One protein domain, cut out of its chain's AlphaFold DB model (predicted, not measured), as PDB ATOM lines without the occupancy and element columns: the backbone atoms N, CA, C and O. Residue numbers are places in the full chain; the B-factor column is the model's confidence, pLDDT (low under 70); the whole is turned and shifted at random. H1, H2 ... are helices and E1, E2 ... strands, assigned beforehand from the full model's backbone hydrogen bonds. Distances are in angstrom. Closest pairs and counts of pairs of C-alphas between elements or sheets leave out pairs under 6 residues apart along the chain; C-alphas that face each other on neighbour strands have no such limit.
ATOM      1  N   GLU A 102      75.532 113.428 127.245       68.88
ATOM      2  CA  GLU A 102      74.130 113.069 127.378       68.88
ATOM      3  C   GLU A 102      73.768 113.084 128.870       68.88
ATOM      4  O   GLU A 102      74.599 112.800 129.744       68.88
ATOM      5  N   ALA A 103      72.532 113.478 129.176       74.81
ATOM      6  CA  ALA A 103      72.042 113.420 130.545       74.81
ATOM      7  C   ALA A 103      72.030 111.954 131.018       74.81
ATOM      8  O   ALA A 103      71.615 111.081 130.247       74.81
ATOM      9  N   PRO A 104      72.455 111.657 132.260       78.62
ATOM     10  CA  PRO A 104      72.456 110.298 132.767       78.62
ATOM     11  C   PRO A 104      71.040 109.764 132.872       78.62
ATOM     12  O   PRO A 104      70.113 110.445 133.315       78.62
ATOM     13  N   GLU A 105      70.894 108.483 132.566       82.38
ATOM     14  CA  GLU A 105      69.691 107.764 132.928       82.38
ATOM     15  C   GLU A 105      69.668 107.550 134.442       82.38
ATOM     16  O   GLU A 105      70.485 106.809 134.985       82.38
ATOM     17  N   LEU A 106      68.706 108.163 135.127       84.81
ATOM     18  CA  LEU A 106      68.617 108.135 136.590       84.81
ATOM     19  C   LEU A 106      68.105 106.805 137.160       84.81
ATOM     20  O   LEU A 106      67.961 106.682 138.375       84.81
ATOM     21  N   ILE A 107      67.818 105.812 136.317       88.56
ATOM     22  CA  ILE A 107      67.375 104.481 136.742       88.56
ATOM     23  C   ILE A 107      68.581 103.692 137.257       88.56
ATOM     24  O   ILE A 107      69.644 103.686 136.632       88.56
ATOM     25  N   LYS A 108      68.420 103.017 138.399       89.25
ATOM     26  CA  LYS A 108      69.447 102.141 138.978       89.25
ATOM     27  C   LYS A 108      69.527 100.841 138.199       89.25
ATOM     28  O   LYS A 108      68.492 100.233 137.926       89.25
ATOM     29  N   LYS A 109      70.742 100.381 137.903       92.12
ATOM     30  CA  LYS A 109      70.954  99.124 137.177       92.12
ATOM     31  C   LYS A 109      71.952  98.223 137.890       92.12
ATOM     32  O   LYS A 109      73.012  98.675 138.331       92.12
ATOM     33  N   ILE A 110      71.606  96.941 137.976       91.62
ATOM     34  CA  ILE A 110      72.477  95.876 138.479       91.62
ATOM     35  C   ILE A 110      72.753  94.904 137.337       91.62
ATOM     36  O   ILE A 110      71.832  94.483 136.643       91.62
ATOM     37  N   GLY A 111      74.014  94.534 137.161       91.94
ATOM     38  CA  GLY A 111      74.442  93.544 136.181       91.94
ATOM     39  C   GLY A 111      75.488  92.598 136.754       91.94
ATOM     40  O   GLY A 111      75.990  92.767 137.873       91.94
ATOM     41  N   LYS A 112      75.838  91.581 135.972       91.69
ATOM     42  CA  LYS A 112      76.930  90.677 136.316       91.69
ATOM     43  C   LYS A 112      78.287  91.286 135.997       91.69
ATOM     44  O   LYS A 112      78.471  91.938 134.972       91.69
ATOM     45  N   ASN A 113      79.264  91.039 136.861       86.25
ATOM     46  CA  ASN A 113      80.639  91.503 136.693       86.25
ATOM     47  C   ASN A 113      81.391  90.685 135.623       86.25
ATOM     48  O   ASN A 113      82.237  89.853 135.938       86.25
ATOM     49  N   VAL A 114      81.059  90.912 134.352       84.44
ATOM     50  CA  VAL A 114      81.704  90.296 133.179       84.44
ATOM     51  C   VAL A 114      82.329  91.365 132.274       84.44
ATOM     52  O   VAL A 114      81.863  92.506 132.286       84.44
ATOM     53  N   PRO A 115      83.352  91.027 131.459       83.94
ATOM     54  CA  PRO A 115      84.048  91.999 130.608       83.94
ATOM     55  C   PRO A 115      83.119  92.832 129.718       83.94
ATOM     56  O   PRO A 115      83.282  94.043 129.618       83.94
ATOM     57  N   GLN A 116      82.089  92.207 129.139       88.19
ATOM     58  CA  GLN A 116      81.097  92.906 128.321       88.19
ATOM     59  C   GLN A 116      80.403  94.040 129.097       88.19
ATOM     60  O   GLN A 116      80.402  95.181 128.645       88.19
ATOM     61  N   MET A 117      79.873  93.749 130.288       85.31
ATOM     62  CA  MET A 117      79.162  94.729 131.117       85.31
ATOM     63  C   MET A 117      80.098  95.828 131.639       85.31
ATOM     64  O   MET A 117      79.699  96.985 131.742       85.31
ATOM     65  N   LYS A 118      81.365  95.496 131.926       83.38
ATOM     66  CA  LYS A 118      82.386  96.497 132.275       83.38
ATOM     67  C   LYS A 118      82.678  97.448 131.116       83.38
ATOM     68  O   LYS A 118      82.837  98.645 131.343       83.38
ATOM     69  N   ASN A 119      82.735  96.932 129.888       83.44
ATOM     70  CA  ASN A 119      82.940  97.745 128.693       83.44
ATOM     71  C   ASN A 119      81.753  98.679 128.444       83.44
ATOM     72  O   ASN A 119      81.968  99.868 128.218       83.44
ATOM     73  N   GLU A 120      80.522  98.175 128.556       86.81
ATOM     74  CA  GLU A 120      79.302  98.990 128.460       86.81
ATOM     75  C   GLU A 120      79.283 100.101 129.524       86.81
ATOM     76  O   GLU A 120      79.089 101.270 129.193       86.81
ATOM     77  N   LEU A 121      79.585  99.764 130.784       86.50
ATOM     78  CA  LEU A 121      79.661 100.730 131.883       86.50
ATOM     79  C   LEU A 121      80.764 101.779 131.669       86.50
ATOM     80  O   LEU A 121      80.569 102.961 131.936       86.50
ATOM     81  N   SER A 122      81.926 101.357 131.172       80.94
ATOM     82  CA  SER A 122      83.032 102.252 130.828       80.94
ATOM     83  C   SER A 122      82.639 103.246 129.736       80.94
ATOM     84  O   SER A 122      82.976 104.426 129.818       80.94
ATOM     85  N   GLU A 123      81.922 102.790 128.707       82.31
ATOM     86  CA  GLU A 123      81.410 103.674 127.661       82.31
ATOM     87  C   GLU A 123      80.363 104.655 128.188       82.31
ATOM     88  O   GLU A 123      80.405 105.824 127.813       82.31
ATOM     89  N   GLU A 124      79.462 104.207 129.063       82.50
ATOM     90  CA  GLU A 124      78.440 105.060 129.673       82.50
ATOM     91  C   GLU A 124      79.068 106.174 130.522       82.50
ATOM     92  O   GLU A 124      78.787 107.351 130.300       82.50
ATOM     93  N   ILE A 125      79.989 105.829 131.427       79.25
ATOM     94  CA  ILE A 125      80.691 106.804 132.282       79.25
ATOM     95  C   ILE A 125      81.540 107.772 131.448       79.25
ATOM     96  O   ILE A 125      81.681 108.939 131.807       79.25
ATOM     97  N   GLY A 126      82.107 107.301 130.334       71.88
ATOM     98  CA  GLY A 126      82.916 108.139 129.452       71.88
ATOM     99  C   GLY A 126      82.112 109.085 128.550       71.88
ATOM    100  O   GLY A 126      82.682 110.031 128.009       71.88
ATOM    101  N   ARG A 127      80.807 108.842 128.352       74.44
ATOM    102  CA  ARG A 127      79.949 109.634 127.448       74.44
ATOM    103  C   ARG A 127      78.932 110.518 128.173       74.44
ATOM    104  O   ARG A 127      78.612 111.589 127.658       74.44
ATOM    105  N   CYS A 128      78.423 110.086 129.323       69.88
ATOM    106  CA  CYS A 128      77.329 110.750 130.034       69.88
ATOM    107  C   CYS A 128      77.828 111.591 131.216       69.88
ATOM    108  O   CYS A 128      78.881 111.319 131.800       69.88
ATOM    109  N   TYR A 129      77.034 112.589 131.621       71.12
ATOM    110  CA  TYR A 129      77.232 113.203 132.937       71.12
ATOM    111  C   TYR A 129      76.944 112.184 134.043       71.12
ATOM    112  O   TYR A 129      76.138 111.276 133.860       71.12
ATOM    113  N   LEU A 130      77.595 112.332 135.198       75.38
ATOM    114  CA  LEU A 130      77.280 111.513 136.365       75.38
ATOM    115  C   LEU A 130      76.039 112.089 137.053       75.38
ATOM    116  O   LEU A 130      75.897 113.312 137.123       75.38
ATOM    117  N   PRO A 131      75.117 111.248 137.541       75.12
ATOM    118  CA  PRO A 131      73.933 111.750 138.215       75.12
ATOM    119  C   PRO A 131      74.304 112.374 139.567       75.12
ATOM    120  O   PRO A 131      74.976 111.751 140.382       75.12
ATOM    121  N   SER A 132      73.825 113.592 139.817       70.25
ATOM    122  CA  SER A 132      74.062 114.343 141.061       70.25
ATOM    123  C   SER A 132      73.284 113.810 142.263       70.25
ATOM    124  O   SER A 132      73.634 114.086 143.404       70.25
ATOM    125  N   ASP A 133      72.216 113.053 142.013       69.81
ATOM    126  CA  ASP A 133      71.243 112.647 143.037       69.81
ATOM    127  C   ASP A 133      71.655 111.359 143.776       69.81
ATOM    128  O   ASP A 133      70.842 110.731 144.458       69.81
ATOM    129  N   TYR A 134      72.908 110.930 143.604       63.94
ATOM    130  CA  TYR A 134      73.429 109.662 144.097       63.94
ATOM    131  C   TYR A 134      74.649 109.861 144.990       63.94
ATOM    132  O   TYR A 134      75.670 110.379 144.550       63.94
ATOM    133  N   ASP A 135      74.574 109.315 146.205       63.78
ATOM    134  CA  ASP A 135      75.718 109.247 147.125       63.78
ATOM    135  C   ASP A 135      76.760 108.209 146.665       63.78
ATOM    136  O   ASP A 135      77.958 108.353 146.904       63.78
ATOM    137  N   ILE A 136      76.307 107.141 145.994       64.31
ATOM    138  CA  ILE A 136      77.151 106.073 145.446       64.31
ATOM    139  C   ILE A 136      76.836 105.908 143.961       64.31
ATOM    140  O   ILE A 136      75.728 105.530 143.576       64.31
ATOM    141  N   LEU A 137      77.834 106.151 143.114       76.06
ATOM    142  CA  LEU A 137      77.667 106.104 141.663       76.06
ATOM    143  C   LEU A 137      77.897 104.701 141.104       76.06
ATOM    144  O   LEU A 137      77.027 104.133 140.451       76.06
ATOM    145  N   VAL A 138      79.063 104.117 141.369       78.44
ATOM    146  CA  VAL A 138      79.479 102.862 140.737       78.44
ATOM    147  C   VAL A 138      79.984 101.882 141.784       78.44
ATOM    148  O   VAL A 138      80.843 102.220 142.593       78.44
ATOM    149  N   ILE A 139      79.478 100.652 141.742       74.56
ATOM    150  CA  ILE A 139      79.936  99.535 142.572       74.56
ATOM    151  C   ILE A 139      80.363  98.396 141.648       74.56
ATOM    152  O   ILE A 139      79.566  97.918 140.850       74.56
ATOM    153  N   VAL A 140      81.595  97.908 141.772       77.31
ATOM    154  CA  VAL A 140      82.053  96.693 141.078       77.31
ATOM    155  C   VAL A 140      82.669  95.759 142.108       77.31
ATOM    156  O   VAL A 140      83.555  96.159 142.858       77.31
ATOM    157  N   THR A 141      82.183  94.520 142.198       73.88
ATOM    158  CA  THR A 141      82.605  93.588 143.253       73.88
ATOM    159  C   THR A 141      82.543  92.123 142.819       73.88
ATOM    160  O   THR A 141      81.724  91.738 141.997       73.88
ATOM    161  N   GLY A 142      83.402  91.269 143.378       73.56
ATOM    162  CA  GLY A 142      83.355  89.818 143.142       73.56
ATOM    163  C   GLY A 142      82.500  89.035 144.145       73.56
ATOM    164  O   GLY A 142      82.257  87.850 143.962       73.56
ATOM    165  N   SER A 143      82.052  89.655 145.243       71.69
ATOM    166  CA  SER A 143      81.630  88.891 146.434       71.69
ATOM    167  C   SER A 143      80.306  89.318 147.066       71.69
ATOM    168  O   SER A 143      79.918  88.770 148.101       71.69
ATOM    169  N   LYS A 144      79.579  90.275 146.477       75.38
ATOM    170  CA  LYS A 144      78.305  90.762 147.037       75.38
ATOM    171  C   LYS A 144      77.109  90.247 146.254       75.38
ATOM    172  O   LYS A 144      77.061  90.349 145.036       75.38
ATOM    173  N   LYS A 145      76.115  89.707 146.957       78.06
ATOM    174  CA  LYS A 145      74.861  89.258 146.339       78.06
ATOM    175  C   LYS A 145      74.024  90.460 145.910       78.06
ATOM    176  O   LYS A 145      74.120  91.525 146.513       78.06
ATOM    177  N   ARG A 146      73.132  90.242 144.943       85.19
ATOM    178  CA  ARG A 146      72.207  91.251 144.409       85.19
ATOM    179  C   ARG A 146      71.535  92.116 145.482       85.19
ATOM    180  O   ARG A 146      71.639  93.331 145.419       85.19
ATOM    181  N   LYS A 147      70.921  91.495 146.496       80.62
ATOM    182  CA  LYS A 147      70.215  92.209 147.575       80.62
ATOM    183  C   LYS A 147      71.095  93.257 148.272       80.62
ATOM    184  O   LYS A 147      70.638  94.346 148.568       80.62
ATOM    185  N   THR A 148      72.377  92.952 148.479       76.38
ATOM    186  CA  THR A 148      73.327  93.897 149.083       76.38
ATOM    187  C   THR A 148      73.592  95.105 148.184       76.38
ATOM    188  O   THR A 148      73.819  96.194 148.696       76.38
ATOM    189  N   LEU A 149      73.570  94.929 146.861       74.69
ATOM    190  CA  LEU A 149      73.724  96.026 145.902       74.69
ATOM    191  C   LEU A 149      72.459  96.891 145.823       74.69
ATOM    192  O   LEU A 149      72.562  98.110 145.732       74.69
ATOM    193  N   GLU A 150      71.279  96.268 145.902       81.56
ATOM    194  CA  GLU A 150      69.996  96.976 145.992       81.56
ATOM    195  C   GLU A 150      69.939  97.842 147.259       81.56
ATOM    196  O   GLU A 150      69.651  99.035 147.166       81.56
ATOM    197  N   ASP A 151      70.304  97.266 148.413       74.38
ATOM    198  CA  ASP A 151      70.355  97.957 149.708       74.38
ATOM    199  C   ASP A 151      71.410  99.082 149.723       74.38
ATOM    200  O   ASP A 151      71.186 100.132 150.321       74.38
ATOM    201  N   ALA A 152      72.554  98.888 149.049       73.69
ATOM    202  CA  ALA A 152      73.591  99.916 148.912       73.69
ATOM    203  C   ALA A 152      73.141 101.098 148.038       73.69
ATOM    204  O   ALA A 152      73.674 102.196 148.158       73.69
ATOM    205  N   GLY A 153      72.163 100.883 147.154       71.81
ATOM    206  CA  GLY A 153      71.502 101.955 146.422       71.81
ATOM    207  C   GLY A 153      72.348 102.642 145.350       71.81
ATOM    208  O   GLY A 153      71.960 103.735 144.930       71.81
ATOM    209  N   GLY A 154      73.439 102.021 144.890       78.25
ATOM    210  CA  GLY A 154      74.311 102.574 143.852       78.25
ATOM    211  C   GLY A 154      73.615 102.765 142.498       78.25
ATOM    212  O   GLY A 154      72.689 102.025 142.159       78.25
ATOM    213  N   TRP A 155      74.064 103.743 141.705       84.56
ATOM    214  CA  TRP A 155      73.511 104.015 140.368       84.56
ATOM    215  C   TRP A 155      73.789 102.880 139.366       84.56
ATOM    216  O   TRP A 155      72.872 102.394 138.691       84.56
ATOM    217  N   ARG A 156      75.036 102.407 139.296       88.25
ATOM    218  CA  ARG A 156      75.460 101.245 138.499       88.25
ATOM    219  C   ARG A 156      76.182 100.252 139.393       88.25
ATOM    220  O   ARG A 156      77.158 100.606 140.046       88.25
ATOM    221  N   SER A 157      75.724  99.004 139.421       85.62
ATOM    222  CA  SER A 157      76.365  97.964 140.230       85.62
ATOM    223  C   SER A 157      76.647  96.696 139.430       85.62
ATOM    224  O   SER A 157      75.757  96.165 138.773       85.62
ATOM    225  N   LEU A 158      77.868  96.175 139.529       83.12
ATOM    226  CA  LEU A 158      78.303  94.920 138.923       83.12
ATOM    227  C   LEU A 158      78.746  93.930 139.999       83.12
ATOM    228  O   LEU A 158      79.570  94.272 140.852       83.12
ATOM    229  N   SER A 159      78.249  92.690 139.939       83.50
ATOM    230  CA  SER A 159      78.747  91.610 140.800       83.50
ATOM    231  C   SER A 159      78.901  90.257 140.117       83.50
ATOM    232  O   SER A 159      78.094  89.884 139.274       83.50
ATOM    233  N   GLU A 160      79.929  89.493 140.493       82.75
ATOM    234  CA  GLU A 160      80.101  88.101 140.039       82.75
ATOM    235  C   GLU A 160      79.011  87.162 140.582       82.75
ATOM    236  O   GLU A 160      78.750  86.122 139.987       82.75
ATOM    237  N   LEU A 161      78.350  87.536 141.686       81.81
ATOM    238  CA  LEU A 161      77.268  86.763 142.314       81.81
ATOM    239  C   LEU A 161      75.868  87.138 141.795       81.81
ATOM    240  O   LEU A 161      74.868  86.786 142.425       81.81
ATOM    241  N   VAL A 162      75.791  87.919 140.716       89.06
ATOM    242  CA  VAL A 162      74.554  88.186 139.973       89.06
ATOM    243  C   VAL A 162      74.498  87.199 138.811       89.06
ATOM    244  O   VAL A 162      75.453  87.081 138.048       89.06
ATOM    245  N   ASP A 163      73.394  86.469 138.681       86.38
ATOM    246  CA  ASP A 163      73.306  85.368 137.716       86.38
ATOM    247  C   ASP A 163      73.048  85.857 136.283       86.38
ATOM    248  O   ASP A 163      73.385  85.167 135.320       86.38
ATOM    249  N   GLN A 164      72.470  87.049 136.130       85.44
ATOM    250  CA  GLN A 164      72.019  87.577 134.849       85.44
ATOM    251  C   GLN A 164      73.122  88.284 134.062       85.44
ATOM    252  O   GLN A 164      73.699  89.271 134.509       85.44
ATOM    253  N   ASP A 165      73.339  87.832 132.826       85.38
ATOM    254  CA  ASP A 165      74.314  88.407 131.890       85.38
ATOM    255  C   ASP A 165      73.786  89.669 131.157       85.38
ATOM    256  O   ASP A 165      74.214  89.979 130.047       85.38
ATOM    257  N   HIS A 166      72.823  90.383 131.745       90.12
ATOM    258  CA  HIS A 166      72.271  91.642 131.235       90.12
ATOM    259  C   HIS A 166      71.959  92.602 132.389       90.12
ATOM    260  O   HIS A 166      71.846  92.181 133.543       90.12
ATOM    261  N   TRP A 167      71.812  93.890 132.076       92.69
ATOM    262  CA  TRP A 167      71.372  94.891 133.044       92.69
ATOM    263  C   TRP A 167      69.923  94.662 133.458       92.69
ATOM    264  O   TRP A 167      69.031  94.579 132.615       92.69
ATOM    265  N   GLU A 168      69.685  94.649 134.763       92.50
ATOM    266  CA  GLU A 168      68.348  94.691 135.331       92.50
ATOM    267  C   GLU A 168      68.123  96.010 136.064       92.50
ATOM    268  O   GLU A 168      68.943  96.449 136.878       92.50
ATOM    269  N   GLU A 169      66.984  96.630 135.779       92.62
ATOM    270  CA  GLU A 169      66.549  97.843 136.454       92.62
ATOM    271  C   GLU A 169      66.071  97.519 137.868       92.62
ATOM    272  O   GLU A 169      65.270  96.605 138.094       92.62
ATOM    273  N   VAL A 170      66.539  98.300 138.836       85.88
ATOM    274  CA  VAL A 170      66.048  98.228 140.209       85.88
ATOM    275  C   VAL A 170      64.944  99.261 140.350       85.88
ATOM    276  O   VAL A 170      65.192 100.466 140.298       85.88
ATOM    277  N   GLN A 171      63.709  98.794 140.529       71.19
ATOM    278  CA  GLN A 171      62.593  99.689 140.811       71.19
ATOM    279  C   GLN A 171      62.831 100.363 142.163       71.19
ATOM    280  O   GLN A 171      62.802  99.720 143.212       71.19
ATOM    281  N   SER A 172      63.078 101.671 142.126       57.25
ATOM    282  CA  SER A 172      63.217 102.502 143.314       57.25
ATOM    283  C   SER A 172      61.920 102.458 144.120       57.25
ATOM    284  O   SER A 172      60.952 103.148 143.804       57.25
ATOM    285  N   ILE A 173      61.881 101.678 145.199       46.25
ATOM    286  CA  ILE A 173      60.914 101.942 146.262       46.25
ATOM    287  C   ILE A 173      61.376 103.264 146.864       46.25
ATOM    288  O   ILE A 173      62.491 103.322 147.370       46.25
ATOM    289  N   ASN A 174      60.571 104.324 146.733       38.88
ATOM    290  CA  ASN A 174      60.828 105.662 147.278       38.88
ATOM    291  C   ASN A 174      61.444 105.594 148.685       38.88
ATOM    292  O   ASN A 174      60.733 105.551 149.687       38.88
TER     293      ASN A 174
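What this domain is: This is residues 102 to 174 of the 230 residues of an uncharacterized protein of Microcystis aeruginosa NIES-2549 (UniProt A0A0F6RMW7). A small four-stranded sheet has the short helix H2 packed over one face; the longer H1 only grazes it. The printed part has 73 residues, under half in two named helices and four named strands, E1 H1 E2 H2 E3 E4, class mixed. The mixed sheet runs E2 E3 E1 E4; the whole is compact, radius of gyration of the C-alphas 11.4 A, spans 30 by 29 by 16 A.

Where its parts are: Find C-alpha 108 at (69.447, 102.141, 138.978), where E1, residues 108 to 112, begins its 13.9 A. Its sheet adds E3, 156 to 159, E2, 138 to 141, and E4, 168 to 170, ending at (66.048, 98.228, 140.209). H1, 115 to 127, runs 18.4 A; H2 is 146 to 152.

How they stand to each other: Look for N 139 and O 156, 2.9 A, between parallel E2 and E3; N 111 and O 157, 2.9 A, between parallel E3 and E1; N 110 and O 168, 2.9 A, between antiparallel E1 and E4. H2's height over the sheet is 8.6 A; its closest C-alphas to E3 are Leu 149 and Ser 157, 6.5 A. E2, H2, E3 form a strand-helix-strand unit, parallel neighbours joined through a helix; E1, H1, E2 form a split one, E3 between its strands; both crossovers are right-handed. Both helices have every O i to N i+4 pair within hydrogen-bond range.

The domain as a whole: The farthest C-alphas, Glu 102 and Ser 143, are 31.7 A apart. The printed part has no cut and no long link. Find pLDDT under 70 at 102, 128, 133 to 136 and 172 to 174.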